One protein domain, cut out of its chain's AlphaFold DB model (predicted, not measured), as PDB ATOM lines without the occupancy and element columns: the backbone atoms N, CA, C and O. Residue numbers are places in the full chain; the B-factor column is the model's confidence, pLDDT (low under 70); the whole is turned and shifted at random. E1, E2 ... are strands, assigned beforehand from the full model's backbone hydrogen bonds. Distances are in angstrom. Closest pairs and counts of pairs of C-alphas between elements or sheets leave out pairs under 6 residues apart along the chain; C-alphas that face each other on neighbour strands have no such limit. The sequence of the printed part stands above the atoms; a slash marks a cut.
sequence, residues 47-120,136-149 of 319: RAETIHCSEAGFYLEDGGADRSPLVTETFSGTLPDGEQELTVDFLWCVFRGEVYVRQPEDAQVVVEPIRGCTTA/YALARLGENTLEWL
ATOM      1  N   ARG A  47     187.690 269.957 241.380       38.94
ATOM      2  CA  ARG A  47     187.924 270.172 242.809       38.94
ATOM      3  C   ARG A  47     188.887 269.078 243.263       38.94
ATOM      4  O   ARG A  47     188.496 267.915 243.319       38.94
ATOM      5  N   ALA A  48     190.138 269.450 243.522       44.69
ATOM      6  CA  ALA A  48     191.054 268.622 244.289       44.69
ATOM      7  C   ALA A  48     190.505 268.585 245.717       44.69
ATOM      8  O   ALA A  48     190.633 269.544 246.473       44.69
ATOM      9  N   GLU A  49     189.774 267.525 246.026       56.94
ATOM     10  CA  GLU A  49     189.334 267.234 247.380       56.94
ATOM     11  C   GLU A  49     190.540 266.639 248.113       56.94
ATOM     12  O   GLU A  49     190.950 265.512 247.834       56.94
ATOM     13  N   THR A  50     191.161 267.424 248.992       62.75
ATOM     14  CA  THR A  50     192.344 266.982 249.741       62.75
ATOM     15  C   THR A  50     191.897 266.348 251.047       62.75
ATOM     16  O   THR A  50     191.139 266.950 251.813       62.75
ATOM     17  N   ILE A  51     192.386 265.138 251.325       65.56
ATOM     18  CA  ILE A  51     192.215 264.525 252.639       65.56
ATOM     19  C   ILE A  51     193.300 265.047 253.569       65.56
ATOM     20  O   ILE A  51     194.493 264.839 253.355       65.56
ATOM     21  N   HIS A  52     192.863 265.686 254.645       73.56
ATOM     22  CA  HIS A  52     193.697 266.050 255.773       73.56
ATOM     23  C   HIS A  52     193.547 265.017 256.879       73.56
ATOM     24  O   HIS A  52     192.450 264.564 257.194       73.56
ATOM     25  N   CYS A  53     194.668 264.679 257.496       72.81
ATOM     26  CA  CYS A  53     194.746 263.691 258.553       72.81
ATOM     27  C   CYS A  53     195.269 264.356 259.831       72.81
ATOM     28  O   CYS A  53     196.235 265.119 259.785       72.81
ATOM     29  N   SER A  54     194.627 264.085 260.963       76.12
ATOM     30  CA  SER A  54     195.086 264.482 262.297       76.12
ATOM     31  C   SER A  54     194.928 263.317 263.273       76.12
ATOM     32  O   SER A  54     194.353 262.285 262.931       76.12
ATOM     33  N   GLU A  55     195.394 263.479 264.511       74.00
ATOM     34  CA  GLU A  55     195.168 262.486 265.572       74.00
ATOM     35  C   GLU A  55     193.685 262.178 265.820       74.00
ATOM     36  O   GLU A  55     193.349 261.079 266.247       74.00
ATOM     37  N   ALA A  56     192.793 263.132 265.541       75.94
ATOM     38  CA  ALA A  56     191.357 262.973 265.745       75.94
ATOM     39  C   ALA A  56     190.644 262.276 264.570       75.94
ATOM     40  O   ALA A  56     189.469 261.930 264.701       75.94
ATOM     41  N   GLY A  57     191.326 262.079 263.437       78.06
ATOM     42  CA  GLY A  57     190.792 261.392 262.262       78.06
ATOM     43  C   GLY A  57     191.019 262.136 260.950       78.06
ATOM     44  O   GLY A  57     191.929 262.961 260.822       78.06
ATOM     45  N   PHE A  58     190.192 261.817 259.956       79.94
ATOM     46  CA  PHE A  58     190.326 262.335 258.596       79.94
ATOM     47  C   PHE A  58     189.293 263.415 258.290       79.94
ATOM     48  O   PHE A  58     188.156 263.375 258.761       79.94
ATOM     49  N   TYR A  59     189.683 264.372 257.456       79.25
ATOM     50  CA  TYR A  59     188.871 265.516 257.075       79.25
ATOM     51  C   TYR A  59     189.035 265.827 255.595       79.25
ATOM     52  O   TYR A  59     190.119 265.692 255.042       79.25
ATOM     53  N   LEU A  60     187.962 266.300 254.980       78.38
ATOM     54  CA  LEU A  60     187.916 266.764 253.609       78.38
ATOM     55  C   LEU A  60     188.058 268.284 253.560       78.38
ATOM     56  O   LEU A  60     187.318 268.996 254.248       78.38
ATOM     57  N   GLU A  61     188.983 268.779 252.744       68.75
ATOM     58  CA  GLU A  61     189.117 270.205 252.435       68.75
ATOM     59  C   GLU A  61     188.613 270.471 251.007       68.75
ATOM     60  O   GLU A  61     189.295 270.199 250.021       68.75
ATOM     61  N   ASP A  62     187.392 271.006 250.895       62.16
ATOM     62  CA  ASP A  62     186.690 271.239 249.618       62.16
ATOM     63  C   ASP A  62     186.993 272.625 249.010       62.16
ATOM     64  O   ASP A  62     186.102 273.327 248.513       62.16
ATOM     65  N   GLY A  63     188.257 273.060 249.063       54.94
ATOM     66  CA  GLY A  63     188.694 274.353 248.517       54.94
ATOM     67  C   GLY A  63     188.177 275.586 249.279       54.94
ATOM     68  O   GLY A  63     188.114 276.680 248.714       54.94
ATOM     69  N   GLY A  64     187.798 275.418 250.549       55.66
ATOM     70  CA  GLY A  64     187.471 276.480 251.507       55.66
ATOM     71  C   GLY A  64     188.129 276.213 252.868       55.66
ATOM     72  O   GLY A  64     188.628 275.121 253.101       55.66
ATOM     73  N   ALA A  65     188.130 277.198 253.776       56.59
ATOM     74  CA  ALA A  65     188.793 277.088 255.087       56.59
ATOM     75  C   ALA A  65     188.126 276.093 256.066       56.59
ATOM     76  O   ALA A  65     188.705 275.773 257.104       56.59
ATOM     77  N   ASP A  66     186.917 275.623 255.747       64.25
ATOM     78  CA  ASP A  66     186.164 274.689 256.577       64.25
ATOM     79  C   ASP A  66     186.453 273.244 256.160       64.25
ATOM     80  O   ASP A  66     186.254 272.851 255.009       64.25
ATOM     81  N   ARG A  67     186.897 272.446 257.134       75.12
ATOM     82  CA  ARG A  67     187.192 271.021 256.975       75.12
ATOM     83  C   ARG A  67     186.000 270.179 257.407       75.12
ATOM     84  O   ARG A  67     185.562 270.266 258.554       75.12
ATOM     85  N   SER A  68     185.500 269.335 256.509       81.06
ATOM     86  CA  SER A  68     184.394 268.417 256.811       81.06
ATOM     87  C   SER A  68     184.943 267.084 257.319       81.06
ATOM     88  O   SER A  68     185.783 266.501 256.642       81.06
ATOM     89  N   PRO A  69     184.517 266.561 258.480       84.44
ATOM     90  CA  PRO A  69     185.023 265.281 258.970       84.44
ATOM     91  C   PRO A  69     184.588 264.127 258.057       84.44
ATOM     92  O   PRO A  69     183.423 264.043 257.661       84.44
ATOM     93  N   LEU A  70     185.518 263.223 257.760       83.94
ATOM     94  CA  LEU A  70     185.240 261.933 257.134       83.94
ATOM     95  C   LEU A  70     184.905 260.897 258.213       83.94
ATOM     96  O   LEU A  70     185.404 260.966 259.341       83.94
ATOM     97  N   VAL A  71     184.069 259.916 257.862       89.44
ATOM     98  CA  VAL A  71     183.772 258.783 258.752       89.44
ATOM     99  C   VAL A  71     185.069 258.020 258.990       89.44
ATOM    100  O   VAL A  71     185.618 257.421 258.071       89.44
ATOM    101  N   THR A  72     185.567 258.110 260.219       88.50
ATOM    102  CA  THR A  72     186.839 257.531 260.642       88.50
ATOM    103  C   THR A  72     186.571 256.408 261.629       88.50
ATOM    104  O   THR A  72     185.775 256.571 262.556       88.50
ATOM    105  N   GLU A  73     187.259 255.292 261.444       92.69
ATOM    106  CA  GLU A  73     187.203 254.126 262.315       92.69
ATOM    107  C   GLU A  73     188.586 253.830 262.903       92.69
ATOM    108  O   GLU A  73     189.619 254.243 262.372       92.69
ATOM    109  N   THR A  74     188.602 253.115 264.025       93.00
ATOM    110  CA  THR A  74     189.828 252.643 264.672       93.00
ATOM    111  C   THR A  74     189.951 251.147 264.446       93.00
ATOM    112  O   THR A  74     189.019 250.399 264.743       93.00
ATOM    113  N   PHE A  75     191.103 250.715 263.947       94.88
ATOM    114  CA  PHE A  75     191.508 249.319 263.948       94.88
ATOM    115  C   PHE A  75     192.377 249.051 265.177       94.88
ATOM    116  O   PHE A  75     193.241 249.864 265.507       94.88
ATOM    117  N   SER A  76     192.157 247.906 265.820       93.19
ATOM    118  CA  SER A  76     193.015 247.379 266.880       93.19
ATOM    119  C   SER A  76     193.047 245.862 266.774       93.19
ATOM    120  O   SER A  76     191.997 245.215 266.801       93.19
ATOM    121  N   GLY A  77     194.238 245.296 266.612       91.31
ATOM    122  CA  GLY A  77     194.433 243.858 266.468       91.31
ATOM    123  C   GLY A  77     195.785 243.410 267.005       91.31
ATOM    124  O   GLY A  77     196.722 244.199 267.108       91.31
ATOM    125  N   THR A  78     195.891 242.127 267.338       90.94
ATOM    126  CA  THR A  78     197.141 241.517 267.799       90.94
ATOM    127  C   THR A  78     197.569 240.387 266.877       90.94
ATOM    128  O   THR A  78     196.743 239.673 266.306       90.94
ATOM    129  N   LEU A  79     198.879 240.238 266.719       86.75
ATOM    130  CA  LEU A  79     199.499 239.215 265.893       86.75
ATOM    131  C   LEU A  79     200.538 238.461 266.731       86.75
ATOM    132  O   LEU A  79     201.386 239.101 267.359       86.75
ATOM    133  N   PRO A  80     200.512 237.118 266.756       81.62
ATOM    134  CA  PRO A  80     201.560 236.360 267.422       81.62
ATOM    135  C   PRO A  80     202.870 236.510 266.644       81.62
ATOM    136  O   PRO A  80     202.930 236.164 265.460       81.62
ATOM    137  N   ASP A  81     203.925 236.975 267.309       77.69
ATOM    138  CA  ASP A  81     205.271 237.077 266.754       77.69
ATOM    139  C   ASP A  81     206.302 236.379 267.656       77.69
ATOM    140  O   ASP A  81     206.883 236.948 268.582       77.69
ATOM    141  N   GLY A  82     206.498 235.082 267.406       76.88
ATOM    142  CA  GLY A  82     207.333 234.236 268.256       76.88
ATOM    143  C   GLY A  82     206.730 234.073 269.654       76.88
ATOM    144  O   GLY A  82     205.626 233.556 269.797       76.88
ATOM    145  N   GLU A  83     207.473 234.485 270.686       74.44
ATOM    146  CA  GLU A  83     207.015 234.469 272.087       74.44
ATOM    147  C   GLU A  83     206.311 235.773 272.512       74.44
ATOM    148  O   GLU A  83     205.856 235.876 273.652       74.44
ATOM    149  N   GLN A  84     206.233 236.772 271.628       80.31
ATOM    150  CA  GLN A  84     205.622 238.074 271.902       80.31
ATOM    151  C   GLN A  84     204.342 238.268 271.081       80.31
ATOM    152  O   GLN A  84     204.147 237.640 270.042       80.31
ATOM    153  N   GLU A  85     203.457 239.146 271.552       85.94
ATOM    154  CA  GLU A  85     202.326 239.640 270.767       85.94
ATOM    155  C   GLU A  85     202.644 241.043 270.256       85.94
ATOM    156  O   GLU A  85     202.957 241.948 271.033       85.94
ATOM    157  N   LEU A  86     202.543 241.222 268.943       87.50
ATOM    158  CA  LEU A  86     202.622 242.521 268.298       87.50
ATOM    159  C   LEU A  86     201.219 243.122 268.253       87.50
ATOM    160  O   LEU A  86     200.306 242.520 267.689       87.50
ATOM    161  N   THR A  87     201.046 244.299 268.848       90.25
ATOM    162  CA  THR A  87     199.785 245.049 268.773       90.25
ATOM    163  C   THR A  87     199.864 246.054 267.634       90.25
ATOM    164  O   THR A  87     200.875 246.739 267.478       90.25
ATOM    165  N   VAL A  88     198.808 246.118 266.829       91.38
ATOM    166  CA  VAL A  88     198.699 247.012 265.679       91.38
ATOM    167  C   VAL A  88     197.427 247.828 265.820       91.38
ATOM    168  O   VAL A  88     196.323 247.284 265.786       91.38
ATOM    169  N   ASP A  89     197.610 249.140 265.923       92.06
ATOM    170  CA  ASP A  89     196.540 250.118 266.048       92.06
ATOM    171  C   ASP A  89     196.713 251.213 264.995       92.06
ATOM    172  O   ASP A  89     197.820 251.713 264.770       92.06
ATOM    173  N   PHE A  90     195.621 251.599 264.345       91.00
ATOM    174  CA  PHE A  90     195.609 252.714 263.398       91.00
ATOM    175  C   PHE A  90     194.195 253.262 263.202       91.00
ATOM    176  O   PHE A  90     193.197 252.582 263.448       91.00
ATOM    177  N   LEU A  91     194.104 254.504 262.733       89.56
ATOM    178  CA  LEU A  91     192.858 255.066 262.221       89.56
ATOM    179  C   LEU A  91     192.763 254.818 260.725       89.56
ATOM    180  O   LEU A  91     193.772 254.869 260.020       89.56
ATOM    181  N   TRP A  92     191.550 254.615 260.232       90.81
ATOM    182  CA  TRP A  92     191.307 254.495 258.803       90.81
ATOM    183  C   TRP A  92     189.981 255.122 258.385       90.81
ATOM    184  O   TRP A  92     189.069 255.310 259.194       90.81
ATOM    185  N   CYS A  93     189.882 255.466 257.105       85.75
ATOM    186  CA  CYS A  93     188.631 255.842 256.462       85.75
ATOM    187  C   CYS A  93     188.607 255.350 255.014       85.75
ATOM    188  O   CYS A  93     189.650 255.042 254.430       85.75
ATOM    189  N   VAL A  94     187.409 255.298 254.432       84.81
ATOM    190  CA  VAL A  94     187.228 255.076 252.994       84.81
ATOM    191  C   VAL A  94     186.777 256.371 252.352       84.81
ATOM    192  O   VAL A  94     185.770 256.963 252.751       84.81
ATOM    193  N   PHE A  95     187.491 256.780 251.315       78.06
ATOM    194  CA  PHE A  95     187.140 257.939 250.519       78.06
ATOM    195  C   PHE A  95     187.360 257.638 249.041       78.06
ATOM    196  O   PHE A  95     188.410 257.142 248.649       78.06
ATOM    197  N   ARG A  96     186.328 257.891 248.227       76.00
ATOM    198  CA  ARG A  96     186.314 257.601 246.779       76.00
ATOM    199  C   ARG A  96     186.749 256.173 246.407       76.00
ATOM    200  O   ARG A  96     187.281 255.941 245.334       76.00
ATOM    201  N   GLY A  97     186.446 255.203 247.273       75.19
ATOM    202  CA  GLY A  97     186.767 253.793 247.033       75.19
ATOM    203  C   GLY A  97     188.195 253.390 247.405       75.19
ATOM    204  O   GLY A  97     188.544 252.234 247.202       75.19
ATOM    205  N   GLU A  98     188.978 254.292 247.996       77.69
ATOM    206  CA  GLU A  98     190.324 254.011 248.499       77.69
ATOM    207  C   GLU A  98     190.365 254.110 250.025       77.69
ATOM    208  O   GLU A  98     189.605 254.865 250.645       77.69
ATOM    209  N   VAL A  99     191.255 253.324 250.632       82.69
ATOM    210  CA  VAL A  99     191.500 253.342 252.076       82.69
ATOM    211  C   VAL A  99     192.622 254.317 252.382       82.69
ATOM    212  O   VAL A  99     193.690 254.270 251.775       82.69
ATOM    213  N   TYR A 100     192.400 255.156 253.384       80.81
ATOM    214  CA  TYR A 100     193.423 256.012 253.966       80.81
ATOM    215  C   TYR A 100     193.691 255.552 255.386       80.81
ATOM    216  O   TYR A 100     192.756 255.231 256.118       80.81
ATOM    217  N   VAL A 101     194.964 255.520 255.769       85.94
ATOM    218  CA  VAL A 101     195.409 255.037 257.077       85.94
ATOM    219  C   VAL A 101     196.255 256.083 257.788       85.94
ATOM    220  O   VAL A 101     196.992 256.846 257.164       85.94
ATOM    221  N   ARG A 102     196.133 256.124 259.113       85.62
ATOM    222  CA  ARG A 102     196.979 256.911 260.007       85.62
ATOM    223  C   ARG A 102     197.452 256.012 261.126       85.62
ATOM    224  O   ARG A 102     196.652 255.560 261.943       85.62
ATOM    225  N   GLN A 103     198.757 255.826 261.188       84.25
ATOM    226  CA  GLN A 103     199.402 255.120 262.280       84.25
ATOM    227  C   GLN A 103     199.942 256.110 263.320       84.25
ATOM    228  O   GLN A 103     200.196 257.271 262.981       84.25
ATOM    229  N   PRO A 104     200.123 255.669 264.574       80.62
ATOM    230  CA  PRO A 104     200.944 256.380 265.549       80.62
ATOM    231  C   PRO A 104     202.370 256.608 265.024       80.62
ATOM    232  O   PRO A 104     202.894 255.779 264.280       80.62
ATOM    233  N   GLU A 105     203.013 257.707 265.423       78.25
ATOM    234  CA  GLU A 105     204.385 258.024 264.985       78.25
ATOM    235  C   GLU A 105     205.425 256.998 265.468       78.25
ATOM    236  O   GLU A 105     206.459 256.812 264.830       78.25
ATOM    237  N   ASP A 106     205.151 256.314 266.578       80.31
ATOM    238  CA  ASP A 106     206.008 255.299 267.197       80.31
ATOM    239  C   ASP A 106     205.655 253.858 266.786       80.31
ATOM    240  O   ASP A 106     206.172 252.892 267.366       80.31
ATOM    241  N   ALA A 107     204.795 253.698 265.773       80.31
ATOM    242  CA  ALA A 107     204.395 252.395 265.265       80.31
ATOM    243  C   ALA A 107     205.613 251.567 264.823       80.31
ATOM    244  O   ALA A 107     206.467 252.009 264.059       80.31
ATOM    245  N   GLN A 108     205.660 250.315 265.281       82.88
ATOM    246  CA  GLN A 108     206.719 249.354 264.942       82.88
ATOM    247  C   GLN A 108     206.458 248.619 263.615       82.88
ATOM    248  O   GLN A 108     207.188 247.700 263.252       82.88
ATOM    249  N   VAL A 109     205.389 248.991 262.911       86.56
ATOM    250  CA  VAL A 109     204.926 248.385 261.659       86.56
ATOM    251  C   VAL A 109     204.569 249.474 260.662       86.56
ATOM    252  O   VAL A 109     204.254 250.596 261.061       86.56
ATOM    253  N   VAL A 110     204.535 249.132 259.380       86.75
ATOM    254  CA  VAL A 110     204.011 250.007 258.325       86.75
ATOM    255  C   VAL A 110     202.693 249.428 257.827       86.75
ATOM    256  O   VAL A 110     202.623 248.253 257.479       86.75
ATOM    257  N   VAL A 111     201.633 250.228 257.830       87.50
ATOM    258  CA  VAL A 111     200.309 249.845 257.335       87.50
ATOM    259  C   VAL A 111     200.107 250.505 255.983       87.50
ATOM    260  O   VAL A 111     200.197 251.727 255.868       87.50
ATOM    261  N   GLU A 112     199.809 249.706 254.966       87.12
ATOM    262  CA  GLU A 112     199.673 250.179 253.591       87.12
ATOM    263  C   GLU A 112     198.301 249.791 253.018       87.12
ATOM    264  O   GLU A 112     197.874 248.635 253.124       87.12
ATOM    265  N   PRO A 113     197.571 250.739 252.408       85.88
ATOM    266  CA  PRO A 113     196.352 250.431 251.676       85.88
ATOM    267  C   PRO A 113     196.605 249.458 250.524       85.88
ATOM    268  O   PRO A 113     197.560 249.603 249.762       85.88
ATOM    269  N   ILE A 114     195.691 248.506 250.344       83.94
ATOM    270  CA  ILE A 114     195.658 247.672 249.144       83.94
ATOM    271  C   ILE A 114     194.800 248.407 248.121       83.94
ATOM    272  O   ILE A 114     193.616 248.645 248.355       83.94
ATOM    273  N   ARG A 115     195.387 248.765 246.978       76.38
ATOM    274  CA  ARG A 115     194.680 249.518 245.938       76.38
ATOM    275  C   ARG A 115     193.353 248.863 245.564       76.38
ATOM    276  O   ARG A 115     193.314 247.667 245.274       76.38
ATOM    277  N   GLY A 116     192.295 249.670 245.492       77.75
ATOM    278  CA  GLY A 116     190.961 249.217 245.097       77.75
ATOM    279  C   GLY A 116     190.305 248.247 246.087       77.75
ATOM    280  O   GLY A 116     189.208 247.756 245.817       77.75
ATOM    281  N   CYS A 117     190.948 247.959 247.222       84.19
ATOM    282  CA  CYS A 117     190.396 247.164 248.305       84.19
ATOM    283  C   CYS A 117     189.997 248.091 249.450       84.19
ATOM    284  O   CYS A 117     190.811 248.823 250.001       84.19
ATOM    285  N   THR A 118     188.725 248.028 249.837       89.38
ATOM    286  CA  THR A 118     188.172 248.823 250.947       89.38
ATOM    287  C   THR A 118     187.961 248.017 252.221       89.38
ATOM    288  O   THR A 118     187.506 248.547 253.229       89.38
ATOM    289  N   THR A 119     188.281 246.725 252.179       91.94
ATOM    290  CA  THR A 119     188.000 245.771 253.257       91.94
ATOM    291  C   THR A 119     189.253 245.297 253.977       91.94
ATOM    292  O   THR A 119     189.145 244.578 254.965       91.94
ATOM    293  N   ALA A 120     190.445 245.636 253.486       93.50
ATOM    294  CA  ALA A 120     191.692 245.206 254.097       93.50
ATOM    295  C   ALA A 120     192.854 246.150 253.784       93.50
ATOM    296  O   ALA A 120     192.851 246.850 252.773       93.50
ATOM    297  N   TYR A 136     204.590 240.165 256.019       86.81
ATOM    298  CA  TYR A 136     203.312 240.842 255.840       86.81
ATOM    299  C   TYR A 136     202.192 240.116 256.584       86.81
ATOM    300  O   TYR A 136     202.094 238.886 256.560       86.81
ATOM    301  N   ALA A 137     201.327 240.894 257.212       89.38
ATOM    302  CA  ALA A 137     200.040 240.470 257.736       89.38
ATOM    303  C   ALA A 137     198.903 241.198 257.006       89.38
ATOM    304  O   ALA A 137     199.109 242.234 256.370       89.38
ATOM    305  N   LEU A 138     197.704 240.633 257.086       92.56
ATOM    306  CA  LEU A 138     196.469 241.211 256.582       92.56
ATOM    307  C   LEU A 138     195.633 241.707 257.758       92.56
ATOM    308  O   LEU A 138     195.254 240.919 258.628       92.56
ATOM    309  N   ALA A 139     195.313 242.995 257.759       94.44
ATOM    310  CA  ALA A 139     194.320 243.567 258.656       94.44
ATOM    311  C   ALA A 139     192.988 243.675 257.907       94.44
ATOM    312  O   ALA A 139     192.877 244.451 256.956       94.44
ATOM    313  N   ARG A 140     191.976 242.900 258.316       94.69
ATOM    314  CA  ARG A 140     190.617 243.003 257.758       94.69
ATOM    315  C   ARG A 140     189.859 244.112 258.473       94.69
ATOM    316  O   ARG A 140     189.596 244.039 259.676       94.69
ATOM    317  N   LEU A 141     189.529 245.145 257.712       92.12
ATOM    318  CA  LEU A 141     188.813 246.324 258.178       92.12
ATOM    319  C   LEU A 141     187.346 245.965 258.456       92.12
ATOM    320  O   LEU A 141     186.771 245.101 257.796       92.12
ATOM    321  N   GLY A 142     186.745 246.595 259.466       87.62
ATOM    322  CA  GLY A 142     185.377 246.309 259.924       87.62
ATOM    323  C   GLY A 142     185.226 245.011 260.733       87.62
ATOM    324  O   GLY A 142     184.403 244.949 261.644       87.62
ATOM    325  N   GLU A 143     186.047 243.994 260.460       89.50
ATOM    326  CA  GLU A 143     186.116 242.754 261.250       89.50
ATOM    327  C   GLU A 143     187.116 242.854 262.412       89.50
ATOM    328  O   GLU A 143     187.006 242.104 263.382       89.50
ATOM    329  N   ASN A 144     188.067 243.795 262.335       88.44
ATOM    330  CA  ASN A 144     189.158 243.979 263.298       88.44
ATOM    331  C   ASN A 144     189.958 242.692 263.545       88.44
ATOM    332  O   ASN A 144     190.364 242.387 264.666       88.44
ATOM    333  N   THR A 145     190.181 241.918 262.484       92.06
ATOM    334  CA  THR A 145     191.005 240.708 262.537       92.06
ATOM    335  C   THR A 145     192.355 240.961 261.886       92.06
ATOM    336  O   THR A 145     192.420 241.560 260.810       92.06
ATOM    337  N   LEU A 146     193.415 240.452 262.510       92.81
ATOM    338  CA  LEU A 146     194.789 240.541 262.034       92.81
ATOM    339  C   LEU A 146     195.363 239.130 261.873       92.81
ATOM    340  O   LEU A 146     195.332 238.339 262.815       92.81
ATOM    341  N   GLU A 147     195.868 238.799 260.687       90.75
ATOM    342  CA  GLU A 147     196.394 237.463 260.383       90.75
ATOM    343  C   GLU A 147     197.666 237.521 259.533       90.75
ATOM    344  O   GLU A 147     197.804 238.383 258.671       90.75
ATOM    345  N   TRP A 148     198.607 236.594 259.742       87.12
ATOM    346  CA  TRP A 148     199.785 236.485 258.876       87.12
ATOM    347  C   TRP A 148     199.367 236.132 257.447       87.12
ATOM    348  O   TRP A 148     198.563 235.224 257.232       87.12
ATOM    349  N   LEU A 149     199.940 236.827 256.468       80.62
ATOM    350  CA  LEU A 149     199.580 236.672 255.067       80.62
ATOM    351  C   LEU A 149     200.362 235.497 254.450       80.62
ATOM    352  O   LEU A 149     201.586 235.451 254.519       80.62
TER     353      LEU A 149
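This is residues 47 to 120 and 136 to 149 of the 319 residues of an uncharacterized protein of Oscillibacter sp. CAG:241_62_21 (UniProt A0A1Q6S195). Three small antiparallel sheets make an elongated, loosely layered body: the long, strongly twisted sheet E4 E5 E6 is in the middle, the sheet E1 E2 E3 is partly face to face with it toward one end, and the hairpin E8 E9 is partly face to face with it elsewhere, its strands crossed over the long ones. The short strand E7 runs beside E6. The printed part has 88 residues with no named helix and nine named strands, E1 to E9 in order along the chain; the class is all strand. The whole is only just compact, close to loose, with a radius of gyration of the C-alphas of 14.4 A, and spans 51 by 26 by 18 A.

E1, residues 50 to 54, E2, residues 57 to 61, and E3, residues 67 to 69, form a meander, each strand the antiparallel neighbour of the one before, with E1 and E3 as edge strands. N 52 and O 59 are 2.8 A apart, and N 60 and O 68 are 2.7 A apart, both within hydrogen-bond range. A second meander holds E4, residues 73 to 81, E5, residues 84 to 95, and E6, residues 98 to 102, with E5 the inner strand. Within hydrogen-bond range are N 75 and O 90, 2.8 A, and N 93 and O 100, 3.0 A. These sheets are face to face, 9.8 A centre to centre where they face each other, their strands at 35 degrees; the closest C-alphas of E2 and E5 are Gly 57 and Leu 91, 6.7 A. E7, residues 110 to 113, pairs with no named strand; its closest C-alphas with E6 are Val 99 and Pro 113, 5.7 A. E8, residues 136 to 140, and E9, residues 145 to 148, form a hairpin with N 138 and O 147 at 2.8 A, within hydrogen-bond range. Their sheet is face to face with the sheet E4 E5 E6, the parts that face each other 8.3 A centre to centre, the strands of the one at 50 degrees to those of the other; the closest C-alphas of E4 and E9 are those of Gly 77 and Leu 146, 5.5 A apart.

E1 begins at C-alpha 50, (192.344, 266.982, 249.741). E4 is 25.2 A long and E5 34.5 A, from C-alpha 84 at (205.622, 238.074, 271.902). E9 ends at C-alpha 148, (199.785, 236.485, 258.876).

The two C-alphas farthest apart, of Gly 64 and Glu 83, are 50.7 A apart. Residues 121 to 135 are not printed, and C-alphas 120 and 136 are 12.5 A apart across the cut. Of the links printed whole, E6 to E7 is short and the others are tight. Mean pLDDT of the printed part is 81.4; residues 47 to 51 and 61 to 66 are under 70.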